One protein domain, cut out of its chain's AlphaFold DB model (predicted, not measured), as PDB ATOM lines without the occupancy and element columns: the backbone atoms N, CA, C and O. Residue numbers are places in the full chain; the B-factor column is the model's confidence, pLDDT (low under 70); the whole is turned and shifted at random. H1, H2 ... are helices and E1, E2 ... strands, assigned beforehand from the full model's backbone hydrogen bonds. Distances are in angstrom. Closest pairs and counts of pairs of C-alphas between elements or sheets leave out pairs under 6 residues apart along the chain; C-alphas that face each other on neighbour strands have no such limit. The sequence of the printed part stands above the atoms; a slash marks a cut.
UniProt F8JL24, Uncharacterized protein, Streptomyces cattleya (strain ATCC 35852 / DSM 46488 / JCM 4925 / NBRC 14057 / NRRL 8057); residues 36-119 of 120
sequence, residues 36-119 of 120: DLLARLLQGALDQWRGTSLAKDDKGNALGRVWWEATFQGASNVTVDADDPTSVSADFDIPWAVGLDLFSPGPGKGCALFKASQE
ATOM      1  N   ASP A  36      19.040 -52.094 -26.576       77.38
ATOM      2  CA  ASP A  36      18.521 -50.730 -26.418       77.38
ATOM      3  C   ASP A  36      17.809 -50.523 -25.078       77.38
ATOM      4  O   ASP A  36      17.893 -49.457 -24.472       77.38
ATOM      5  N   LEU A  37      17.101 -51.546 -24.595       79.06
ATOM      6  CA  LEU A  37      16.434 -51.498 -23.302       79.06
ATOM      7  C   LEU A  37      17.453 -51.610 -22.161       79.06
ATOM      8  O   LEU A  37      17.332 -50.873 -21.189       79.06
ATOM      9  N   LEU A  38      18.486 -52.447 -22.299       79.19
ATOM     10  CA  LEU A  38      19.580 -52.528 -21.326       79.19
ATOM     11  C   LEU A  38      20.340 -51.197 -21.218       79.19
ATOM     12  O   LEU A  38      20.535 -50.697 -20.114       79.19
ATOM     13  N   ALA A  39      20.683 -50.578 -22.348       77.75
ATOM     14  CA  ALA A  39      21.314 -49.261 -22.387       77.75
ATOM     15  C   ALA A  39      20.446 -48.187 -21.707       77.75
ATOM     16  O   ALA A  39      20.944 -47.414 -20.892       77.75
ATOM     17  N   ARG A  40      19.129 -48.183 -21.958       80.00
ATOM     18  CA  ARG A  40      18.187 -47.263 -21.294       80.00
ATOM     19  C   ARG A  40      18.063 -47.508 -19.794       80.00
ATOM     20  O   ARG A  40      17.954 -46.545 -19.042       80.00
ATOM     21  N   LEU A  41      18.066 -48.765 -19.353       80.38
ATOM     22  CA  LEU A  41      18.028 -49.111 -17.929       80.38
ATOM     23  C   LEU A  41      19.314 -48.672 -17.222       80.38
ATOM     24  O   LEU A  41      19.237 -48.077 -16.152       80.38
ATOM     25  N   LEU A  42      20.474 -48.904 -17.841       78.75
ATOM     26  CA  LEU A  42      21.768 -48.437 -17.341       78.75
ATOM     27  C   LEU A  42      21.819 -46.912 -17.273       78.75
ATOM     28  O   LEU A  42      22.229 -46.359 -16.258       78.75
ATOM     29  N   GLN A  43      21.336 -46.226 -18.308       81.06
ATOM     30  CA  GLN A  43      21.266 -44.772 -18.316       81.06
ATOM     31  C   GLN A  43      20.321 -44.238 -17.231       81.06
ATOM     32  O   GLN A  43      20.699 -43.340 -16.487       81.06
ATOM     33  N   GLY A  44      19.142 -44.844 -17.064       77.00
ATOM     34  CA  GLY A  44      18.213 -44.491 -15.990       77.00
ATOM     35  C   GLY A  44      18.770 -44.764 -14.589       77.00
ATOM     36  O   GLY A  44      18.500 -44.000 -13.666       77.00
ATOM     37  N   ALA A  45      19.571 -45.820 -14.419       79.00
ATOM     38  CA  ALA A  45      20.269 -46.102 -13.168       79.00
ATOM     39  C   ALA A  45      21.373 -45.071 -12.893       79.00
ATOM     40  O   ALA A  45      21.456 -44.567 -11.778       79.00
ATOM     41  N   LEU A  46      22.177 -44.718 -13.902       77.62
ATOM     42  CA  LEU A  46      23.215 -43.687 -13.801       77.62
ATOM     43  C   LEU A  46      22.612 -42.312 -13.491       77.62
ATOM     44  O   LEU A  46      23.130 -41.612 -12.629       77.62
ATOM     45  N   ASP A  47      21.479 -41.951 -14.095       81.81
ATOM     46  CA  ASP A  47      20.796 -40.684 -13.810       81.81
ATOM     47  C   ASP A  47      20.362 -40.546 -12.340       81.81
ATOM     48  O   ASP A  47      20.280 -39.420 -11.847       81.81
ATOM     49  N   GLN A  48      20.158 -41.643 -11.596       76.56
ATOM     50  CA  GLN A  48      19.889 -41.556 -10.150       76.56
ATOM     51  C   GLN A  48      21.080 -41.030  -9.345       76.56
ATOM     52  O   GLN A  48      20.897 -40.491  -8.257       76.56
ATOM     53  N   TRP A  49      22.294 -41.169  -9.877       72.50
ATOM     54  CA  TRP A  49      23.517 -40.691  -9.242       72.50
ATOM     55  C   TRP A  49      23.869 -39.262  -9.652       72.50
ATOM     56  O   TRP A  49      24.846 -38.712  -9.146       72.50
ATOM     57  N   ARG A  50      23.094 -38.632 -10.544       82.31
ATOM     58  CA  ARG A  50      23.327 -37.255 -10.991       82.31
ATOM     59  C   ARG A  50      23.393 -36.288  -9.804       82.31
ATOM     60  O   ARG A  50      22.526 -36.282  -8.936       82.31
ATOM     61  N   GLY A  51      24.427 -35.453  -9.781       79.31
ATOM     62  CA  GLY A  51      24.715 -34.519  -8.693       79.31
ATOM     63  C   GLY A  51      25.387 -35.157  -7.473       79.31
ATOM     64  O   GLY A  51      25.618 -34.463  -6.483       79.31
ATOM     65  N   THR A  52      25.723 -36.450  -7.516       77.44
ATOM     66  CA  THR A  52      26.459 -37.105  -6.429       77.44
ATOM     67  C   THR A  52      27.923 -36.689  -6.469       77.44
ATOM     68  O   THR A  52      28.587 -36.786  -7.505       77.44
ATOM     69  N   SER A  53      28.451 -36.257  -5.323       80.31
ATOM     70  CA  SER A  53      29.888 -36.040  -5.169       80.31
ATOM     71  C   SER A  53      30.593 -37.393  -5.228       80.31
ATOM     72  O   SER A  53      30.362 -38.253  -4.379       80.31
ATOM     73  N   LEU A  54      31.424 -37.588  -6.250       76.12
ATOM     74  CA  LEU A  54      32.214 -38.809  -6.400       76.12
ATOM     75  C   LEU A  54      33.330 -38.836  -5.372       76.12
ATOM     76  O   LEU A  54      33.662 -39.901  -4.855       76.12
ATOM     77  N   ALA A  55      33.880 -37.659  -5.072       74.00
ATOM     78  CA  ALA A  55      34.809 -37.492  -3.982       74.00
ATOM     79  C   ALA A  55      35.124 -36.026  -3.675       74.00
ATOM     80  O   ALA A  55      35.012 -35.128  -4.516       74.00
ATOM     81  N   LYS A  56      35.533 -35.833  -2.422       77.50
ATOM     82  CA  LYS A  56      35.907 -34.565  -1.815       77.50
ATOM     83  C   LYS A  56      36.928 -34.850  -0.718       77.50
ATOM     84  O   LYS A  56      36.607 -35.571   0.225       77.50
ATOM     85  N   ASP A  57      38.140 -34.326  -0.844       75.56
ATOM     86  CA  ASP A  57      39.150 -34.395   0.221       75.56
ATOM     87  C   ASP A  57      39.910 -33.077   0.302       75.56
ATOM     88  O   ASP A  57      40.280 -32.489  -0.716       75.56
ATOM     89  N   ASP A  58      40.187 -32.672   1.534       74.81
ATOM     90  CA  ASP A  58      40.935 -31.468   1.859       74.81
ATOM     91  C   ASP A  58      42.047 -31.847   2.835       74.81
ATOM     92  O   ASP A  58      41.801 -32.311   3.952       74.81
ATOM     93  N   LYS A  59      43.297 -31.599   2.446       72.56
ATOM     94  CA  LYS A  59      44.475 -31.818   3.290       72.56
ATOM     95  C   LYS A  59      45.190 -30.494   3.481       72.56
ATOM     96  O   LYS A  59      45.652 -29.884   2.520       72.56
ATOM     97  N   GLY A  60      45.307 -30.042   4.724       72.31
ATOM     98  CA  GLY A  60      45.935 -28.759   5.020       72.31
ATOM     99  C   GLY A  60      46.652 -28.712   6.359       72.31
ATOM    100  O   GLY A  60      46.409 -29.518   7.256       72.31
ATOM    101  N   ASN A  61      47.549 -27.739   6.474       73.44
ATOM    102  CA  ASN A  61      48.237 -27.353   7.698       73.44
ATOM    103  C   ASN A  61      48.201 -25.817   7.848       73.44
ATOM    104  O   ASN A  61      47.514 -25.123   7.101       73.44
ATOM    105  N   ALA A  62      48.951 -25.269   8.806       70.88
ATOM    106  CA  ALA A  62      48.989 -23.826   9.062       70.88
ATOM    107  C   ALA A  62      49.520 -22.972   7.885       70.88
ATOM    108  O   ALA A  62      49.360 -21.756   7.908       70.88
ATOM    109  N   LEU A  63      50.159 -23.583   6.881       68.94
ATOM    110  CA  LEU A  63      50.808 -22.900   5.757       68.94
ATOM    111  C   LEU A  63      50.027 -23.032   4.443       68.94
ATOM    112  O   LEU A  63      50.321 -22.330   3.478       68.94
ATOM    113  N   GLY A  64      49.033 -23.916   4.382       64.44
ATOM    114  CA  GLY A  64      48.237 -24.087   3.174       64.44
ATOM    115  C   GLY A  64      47.246 -25.240   3.231       64.44
ATOM    116  O   GLY A  64      47.266 -26.065   4.147       64.44
ATOM    117  N   ARG A  65      46.380 -25.290   2.222       75.75
ATOM    118  CA  ARG A  65      45.379 -26.333   2.002       75.75
ATOM    119  C   ARG A  65      45.431 -26.791   0.550       75.75
ATOM    120  O   ARG A  65      45.398 -25.967  -0.353       75.75
ATOM    121  N   VAL A  66      45.473 -28.100   0.342       76.06
ATOM    122  CA  VAL A  66      45.175 -28.742  -0.940       76.06
ATOM    123  C   VAL A  66      43.759 -29.283  -0.855       76.06
ATOM    124  O   VAL A  66      43.417 -29.923   0.141       76.06
ATOM    125  N   TRP A  67      42.955 -29.032  -1.876       79.50
ATOM    126  CA  TRP A  67      41.580 -29.503  -1.955       79.50
ATOM    127  C   TRP A  67      41.289 -30.088  -3.331       79.50
ATOM    128  O   TRP A  67      41.852 -29.649  -4.339       79.50
ATOM    129  N   TRP A  68      40.401 -31.075  -3.374       81.38
ATOM    130  CA  TRP A  68      39.855 -31.602  -4.618       81.38
ATOM    131  C   TRP A  68      38.373 -31.928  -4.472       81.38
ATOM    132  O   TRP A  68      37.907 -32.334  -3.406       81.38
ATOM    133  N   GLU A  69      37.639 -31.763  -5.565       82.69
ATOM    134  CA  GLU A  69      36.213 -32.042  -5.638       82.69
ATOM    135  C   GLU A  69      35.864 -32.566  -7.032       82.69
ATOM    136  O   GLU A  69      36.252 -31.980  -8.043       82.69
ATOM    137  N   ALA A  70      35.125 -33.672  -7.083       81.88
ATOM    138  CA  ALA A  70      34.574 -34.235  -8.310       81.88
ATOM    139  C   ALA A  70      33.101 -34.585  -8.102       81.88
ATOM    140  O   ALA A  70      32.723 -35.178  -7.086       81.88
ATOM    141  N   THR A  71      32.264 -34.224  -9.070       84.12
ATOM    142  CA  THR A  71      30.819 -34.477  -9.025       84.12
ATOM    143  C   THR A  71      30.393 -35.184 -10.294       84.12
ATOM    144  O   THR A  71      30.749 -34.756 -11.385       84.12
ATOM    145  N   PHE A  72      29.615 -36.254 -10.159       81.31
ATOM    146  CA  PHE A  72      29.011 -36.913 -11.307       81.31
ATOM    147  C   PHE A  72      27.806 -36.102 -11.786       81.31
ATOM    148  O   PHE A  72      26.834 -35.947 -11.048       81.31
ATOM    149  N   GLN A  73      27.852 -35.581 -13.010       82.31
ATOM    150  CA  GLN A  73      26.766 -34.784 -13.587       82.31
ATOM    151  C   GLN A  73      25.896 -35.570 -14.561       82.31
ATOM    152  O   GLN A  73      24.762 -35.171 -14.828       82.31
ATOM    153  N   GLY A  74      26.373 -36.702 -15.067       81.62
ATOM    154  CA  GLY A  74      25.570 -37.582 -15.898       81.62
ATOM    155  C   GLY A  74      26.410 -38.478 -16.789       81.62
ATOM    156  O   GLY A  74      27.625 -38.342 -16.881       81.62
ATOM    157  N   ALA A  75      25.735 -39.408 -17.449       82.56
ATOM    158  CA  ALA A  75      26.317 -40.221 -18.500       82.56
ATOM    159  C   ALA A  75      25.483 -40.063 -19.772       82.56
ATOM    160  O   ALA A  75      24.255 -39.956 -19.723       82.56
ATOM    161  N   SER A  76      26.157 -40.041 -20.912       82.12
ATOM    162  CA  SER A  76      25.562 -39.939 -22.240       82.12
ATOM    163  C   SER A  76      26.142 -41.011 -23.160       82.12
ATOM    164  O   SER A  76      27.113 -41.674 -22.803       82.12
ATOM    165  N   ASN A  77      25.499 -41.243 -24.307       85.19
ATOM    166  CA  ASN A  77      25.912 -42.257 -25.285       85.19
ATOM    167  C   ASN A  77      26.150 -43.651 -24.673       85.19
ATOM    168  O   ASN A  77      27.093 -44.347 -25.039       85.19
ATOM    169  N   VAL A  78      25.290 -44.064 -23.734       81.56
ATOM    170  CA  VAL A  78      25.377 -45.400 -23.136       81.56
ATOM    171  C   VAL A  78      25.067 -46.436 -24.213       81.56
ATOM    172  O   VAL A  78      23.951 -46.496 -24.729       81.56
ATOM    173  N   THR A  79      26.048 -47.266 -24.549       83.12
ATOM    174  CA  THR A  79      25.916 -48.332 -25.542       83.12
ATOM    175  C   THR A  79      26.415 -49.647 -24.977       83.12
ATOM    176  O   THR A  79      27.500 -49.720 -24.407       83.12
ATOM    177  N   VAL A  80      25.636 -50.700 -25.188       79.44
ATOM    178  CA  VAL A  80      26.055 -52.082 -24.941       79.44
ATOM    179  C   VAL A  80      26.701 -52.598 -26.220       79.44
ATOM    180  O   VAL A  80      26.155 -52.352 -27.306       79.44
ATOM    181  N   ASP A  81      27.833 -53.283 -26.108       77.62
ATOM    182  CA  ASP A  81      28.534 -53.855 -27.254       77.62
ATOM    183  C   ASP A  81      27.656 -54.884 -27.994       77.62
ATOM    184  O   ASP A  81      26.741 -55.495 -27.430       77.62
ATOM    185  N   ALA A  82      27.839 -54.976 -29.313       76.44
ATOM    186  CA  ALA A  82      27.012 -55.823 -30.167       76.44
ATOM    187  C   ALA A  82      27.396 -57.304 -30.081       76.44
ATOM    188  O   ALA A  82      26.517 -58.159 -30.204       76.44
ATOM    189  N   ASP A  83      28.681 -57.570 -29.876       80.81
ATOM    190  CA  ASP A  83      29.297 -58.889 -29.871       80.81
ATOM    191  C   ASP A  83      29.500 -59.405 -28.432       80.81
ATOM    192  O   ASP A  83      29.590 -60.616 -28.220       80.81
ATOM    193  N   ASP A  84      29.493 -58.509 -27.437       76.25
ATOM    194  CA  ASP A  84      29.587 -58.822 -26.009       76.25
ATOM    195  C   ASP A  84      28.575 -58.024 -25.146       76.25
ATOM    196  O   ASP A  84      28.832 -56.881 -24.759       76.25
ATOM    197  N   PRO A  85      27.440 -58.620 -24.733       64.12
ATOM    198  CA  PRO A  85      26.434 -57.937 -23.915       64.12
ATOM    199  C   PRO A  85      26.902 -57.617 -22.484       64.12
ATOM    200  O   PRO A  85      26.169 -56.958 -21.744       64.12
ATOM    201  N   THR A  86      28.086 -58.086 -22.074       70.81
ATOM    202  CA  THR A  86      28.698 -57.744 -20.782       70.81
ATOM    203  C   THR A  86      29.584 -56.499 -20.858       70.81
ATOM    204  O   THR A  86      29.950 -55.941 -19.822       70.81
ATOM    205  N   SER A  87      29.870 -56.017 -22.069       74.00
ATOM    206  CA  SER A  87      30.659 -54.816 -22.313       74.00
ATOM    207  C   SER A  87      29.753 -53.603 -22.549       74.00
ATOM    208  O   SER A  87      28.854 -53.614 -23.395       74.00
ATOM    209  N   VAL A  88      29.984 -52.535 -21.783       74.62
ATOM    210  CA  VAL A  88      29.215 -51.283 -21.837       74.62
ATOM    211  C   VAL A  88      30.169 -50.105 -21.972       74.62
ATOM    212  O   VAL A  88      31.151 -50.002 -21.243       74.62
ATOM    213  N   SER A  89      29.845 -49.192 -22.882       79.62
ATOM    214  CA  SER A  89      30.537 -47.916 -23.079       79.62
ATOM    215  C   SER A  89      29.597 -46.760 -22.741       79.62
ATOM    216  O   SER A  89      28.399 -46.853 -23.006       79.62
ATOM    217  N   ALA A  90      30.120 -45.684 -22.156       83.06
ATOM    218  CA  ALA A  90      29.374 -44.457 -21.894       83.06
ATOM    219  C   ALA A  90      30.327 -43.258 -21.803       83.06
ATOM    220  O   ALA A  90      31.452 -43.393 -21.318       83.06
ATOM    221  N   ASP A  91      29.850 -42.089 -22.220       83.12
ATOM    222  CA  ASP A  91      30.526 -40.813 -22.017       83.12
ATOM    223  C   ASP A  91      30.090 -40.229 -20.674       83.12
ATOM    224  O   ASP A  91      28.922 -39.870 -20.491       83.12
ATOM    225  N   PHE A  92      31.016 -40.149 -19.721       80.50
ATOM    226  CA  PHE A  92      30.742 -39.648 -18.377       80.50
ATOM    227  C   PHE A  92      31.057 -38.157 -18.277       80.50
ATOM    228  O   PHE A  92      32.179 -37.730 -18.543       80.50
ATOM    229  N   ASP A  93      30.074 -37.384 -17.831       82.44
ATOM    230  CA  ASP A  93      30.224 -35.978 -17.495       82.44
ATOM    231  C   ASP A  93      30.598 -35.842 -16.016       82.44
ATOM    232  O   ASP A  93      29.778 -36.055 -15.113       82.44
ATOM    233  N   ILE A  94      31.877 -35.564 -15.766       80.62
ATOM    234  CA  ILE A  94      32.451 -35.473 -14.421       80.62
ATOM    235  C   ILE A  94      33.287 -34.194 -14.334       80.62
ATOM    236  O   ILE A  94      34.510 -34.249 -14.500       80.62
ATOM    237  N   PRO A  95      32.667 -33.032 -14.062       81.94
ATOM    238  CA  PRO A  95      33.429 -31.847 -13.713       81.94
ATOM    239  C   PRO A  95      34.260 -32.119 -12.461       81.94
ATOM    240  O   PRO A  95      33.782 -32.663 -11.455       81.94
ATOM    241  N   TRP A  96      35.515 -31.691 -12.520       78.75
ATOM    242  CA  TRP A  96      36.434 -31.759 -11.398       78.75
ATOM    243  C   TRP A  96      37.139 -30.425 -11.198       78.75
ATOM    244  O   TRP A  96      37.423 -29.672 -12.135       78.75
ATOM    245  N   ALA A  97      37.441 -30.146  -9.940       76.81
ATOM    246  CA  ALA A  97      38.231 -29.007  -9.533       76.81
ATOM    247  C   ALA A  97      39.273 -29.456  -8.514       76.81
ATOM    248  O   ALA A  97      39.000 -30.250  -7.615       76.81
ATOM    249  N   VAL A  98      40.478 -28.920  -8.660       76.69
ATOM    250  CA  VAL A  98      41.565 -29.077  -7.700       76.69
ATOM    251  C   VAL A  98      42.153 -27.707  -7.419       76.69
ATOM    252  O   VAL A  98      42.280 -26.864  -8.316       76.69
ATOM    253  N   GLY A  99      42.525 -27.470  -6.170       73.81
ATOM    254  CA  GLY A  99      43.150 -26.217  -5.797       73.81
ATOM    255  C   GLY A  99      44.175 -26.351  -4.691       73.81
ATOM    256  O   GLY A  99      44.181 -27.292  -3.897       73.81
ATOM    257  N   LEU A 100      45.073 -25.373  -4.685       71.62
ATOM    258  CA  LEU A 100      46.059 -25.147  -3.648       71.62
ATOM    259  C   LEU A 100      45.900 -23.714  -3.141       71.62
ATOM    260  O   LEU A 100      46.099 -22.750  -3.888       71.62
ATOM    261  N   ASP A 101      45.622 -23.605  -1.851       70.75
ATOM    262  CA  ASP A 101      45.568 -22.353  -1.117       70.75
ATOM    263  C   ASP A 101      46.845 -22.250  -0.281       70.75
ATOM    264  O   ASP A 101      47.084 -23.076   0.602       70.75
ATOM    265  N   LEU A 102      47.684 -21.245  -0.540       66.62
ATOM    266  CA  LEU A 102      48.869 -20.976   0.277       66.62
ATOM    267  C   LEU A 102      48.602 -19.806   1.223       66.62
ATOM    268  O   LEU A 102      48.294 -18.693   0.783       66.62
ATOM    269  N   PHE A 103      48.760 -20.053   2.524       70.50
ATOM    270  CA  PHE A 103      48.645 -19.037   3.563       70.50
ATOM    271  C   PHE A 103      50.036 -18.525   3.922       70.50
ATOM    272  O   PHE A 103      50.952 -19.287   4.230       70.50
ATOM    273  N   SER A 104      50.206 -17.210   3.875       57.75
ATOM    274  CA  SER A 104      51.487 -16.591   4.190       57.75
ATOM    275  C   SER A 104      51.709 -16.586   5.710       57.75
ATOM    276  O   SER A 104      50.859 -16.068   6.436       57.75
ATOM    277  N   PRO A 105      52.833 -17.114   6.226       56.41
ATOM    278  CA  PRO A 105      53.068 -17.233   7.668       56.41
ATOM    279  C   PRO A 105      53.430 -15.915   8.382       56.41
ATOM    280  O   PRO A 105      53.844 -15.949   9.538       56.41
ATOM    281  N   GLY A 106      53.304 -14.750   7.734       53.69
ATOM    282  CA  GLY A 106      53.703 -13.460   8.309       53.69
ATOM    283  C   GLY A 106      52.808 -12.280   7.908       53.69
ATOM    284  O   GLY A 106      52.128 -12.336   6.879       53.69
ATOM    285  N   PRO A 107      52.805 -11.184   8.694       45.53
ATOM    286  CA  PRO A 107      51.982 -10.012   8.415       45.53
ATOM    287  C   PRO A 107      52.462  -9.309   7.133       45.53
ATOM    288  O   PRO A 107      53.536  -8.714   7.105       45.53
ATOM    289  N   GLY A 108      51.655  -9.364   6.066       51.22
ATOM    290  CA  GLY A 108      51.768  -8.448   4.919       51.22
ATOM    291  C   GLY A 108      52.272  -8.994   3.573       51.22
ATOM    292  O   GLY A 108      52.610  -8.190   2.707       51.22
ATOM    293  N   LYS A 109      52.326 -10.312   3.329       48.78
ATOM    294  CA  LYS A 109      52.656 -10.872   1.995       48.78
ATOM    295  C   LYS A 109      51.542 -11.816   1.531       48.78
ATOM    296  O   LYS A 109      51.128 -12.665   2.304       48.78
ATOM    297  N   GLY A 110      51.035 -11.603   0.317       51.59
ATOM    298  CA  GLY A 110      49.744 -12.103  -0.174       51.59
ATOM    299  C   GLY A 110      49.595 -13.617  -0.355       51.59
ATOM    300  O   GLY A 110      50.571 -14.362  -0.401       51.59
ATOM    301  N   CYS A 111      48.331 -14.031  -0.471       49.53
ATOM    302  CA  CYS A 111      47.899 -15.395  -0.759       49.53
ATOM    303  C   CYS A 111      48.102 -15.714  -2.246       49.53
ATOM    304  O   CYS A 111      47.758 -14.897  -3.103       49.53
ATOM    305  N   ALA A 112      48.608 -16.907  -2.553       56.62
ATOM    306  CA  ALA A 112      48.557 -17.458  -3.902       56.62
ATOM    307  C   ALA A 112      47.486 -18.552  -3.930       56.62
ATOM    308  O   ALA A 112      47.570 -19.521  -3.174       56.62
ATOM    309  N   LEU A 113      46.472 -18.347  -4.771       54.81
ATOM    310  CA  LEU A 113      45.432 -19.321  -5.078       54.81
ATOM    311  C   LEU A 113      45.753 -19.903  -6.452       54.81
ATOM    312  O   LEU A 113      45.736 -19.172  -7.444       54.81
ATOM    313  N   PHE A 114      46.032 -21.199  -6.518       59.53
ATOM    314  CA  PHE A 114      46.130 -21.905  -7.790       59.53
ATOM    315  C   PHE A 114      44.946 -22.853  -7.891       59.53
ATOM    316  O   PHE A 114      44.838 -23.789  -7.106       59.53
ATOM    317  N   LYS A 115      44.050 -22.591  -8.845       63.38
ATOM    318  CA  LYS A 115      42.898 -23.441  -9.149       63.38
ATOM    319  C   LYS A 115      43.061 -23.987 -10.562       63.38
ATOM    320  O   LYS A 115      43.264 -23.216 -11.496       63.38
ATOM    321  N   ALA A 116      42.949 -25.300 -10.700       66.25
ATOM    322  CA  ALA A 116      42.755 -25.960 -11.980       66.25
ATOM    323  C   ALA A 116      41.378 -26.627 -11.958       66.25
ATOM    324  O   ALA A 116      41.013 -27.292 -10.989       66.25
ATOM    325  N   SER A 117      40.595 -26.419 -13.006       65.06
ATOM    326  CA  SER A 117      39.278 -27.030 -13.148       65.06
ATOM    327  C   SER A 117      39.052 -27.445 -14.588       65.06
ATOM    328  O   SER A 117      39.521 -26.776 -15.509       65.06
ATOM    329  N   GLN A 118      38.317 -28.535 -14.759       65.69
ATOM    330  CA  GLN A 118      37.723 -28.915 -16.027       65.69
ATOM    331  C   GLN A 118      36.234 -28.604 -15.942       65.69
ATOM    332  O   GLN A 118      35.532 -29.126 -15.075       65.69
ATOM    333  N   GLU A 119      35.789 -27.717 -16.822       58.75
ATOM    334  CA  GLU A 119      34.375 -27.452 -17.060       58.75
ATOM    335  C   GLU A 119      34.011 -28.160 -18.366       58.75
ATOM    336  O   GLU A 119      34.759 -28.048 -19.345       58.75
TER     337      GLU A 119
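This is residues 36 to 119 of the 120 residues of an uncharacterized protein of Streptomyces cattleya (strain ATCC 35852 / DSM 46488 / JCM 4925 / NBRC 14057 / NRRL 8057) (UniProt F8JL24). Look for a long thin rod made of two antiparallel sheets set end to end: a nearly flat ribbon of four strands, E1, E2, E5 and E6, and a smaller hairpin, E3 and E4, with H1 packed on it beside E3. Two strands run on from one sheet into the other with a bend, E2 into E3 and E4 into E5, and no helix covers the four-stranded sheet. The printed part has 84 residues, with one named helix and six named strands in the order H1 E1 E2 E3 E4 E5 E6; the larger sheet runs E1 - E2 - E5 - E6, and the class is mixed, helices and strands. The whole is extended, with a radius of gyration of the C-alphas of 19.6 A and spans of 65 by 19 by 18 A.

Begin with H1, residues 36 to 47, where every O i to N i+4 pair is within hydrogen-bond range. Its closest C-alpha pair with E3, residues 74 to 80, is Ala 39 and Val 78, 5.7 A apart. H1 and E4, residues 88 to 93, are near each other, with 8 pairs of C-alphas within 10 A. Next find the hairpin of E1, residues 52 to 61, and E2, residues 64 to 72, antiparallel at 176 degrees, with N 59 and O 66 2.9 A apart. E2 runs on into E3 at 49 degrees. E3 and E4 are an antiparallel hairpin at 165 degrees, with N 76 and O 91 at 2.8 A. E4 runs on into E5, residues 96 to 102, at 44 degrees. E5 is antiparallel to E2 at 171 degrees, with N 67 and O 99 at 2.9 A. E5 and E6, residues 112 to 118, form a hairpin, antiparallel at 174 degrees, with N 100 and O 114 at 2.9 A. E1 and E6 are the edge strands, and H1 is not on this sheet.

Find C-alpha 36 at (18.521, -50.730, -26.418); from there H1 runs 16.3 A to Asp 47. E1 starts at C-alpha 52 (26.459, -37.105, -6.429) and covers 27.7 A; E2 covers 27.3 A. E3 measures 17.1 A, E4 15.9 A and E5 20.2 A. E6 covers 19.9 A and ends at C-alpha 118 (37.723, -28.915, -16.027).

The C-alphas of Asp 83 and Pro 107, the two farthest apart, are 66.1 A from each other. The printed part has no cut and no long link. Mean pLDDT of the printed part is 73.5; look under 70 at residues 63 to 64, 85, 102 and 104 to 119.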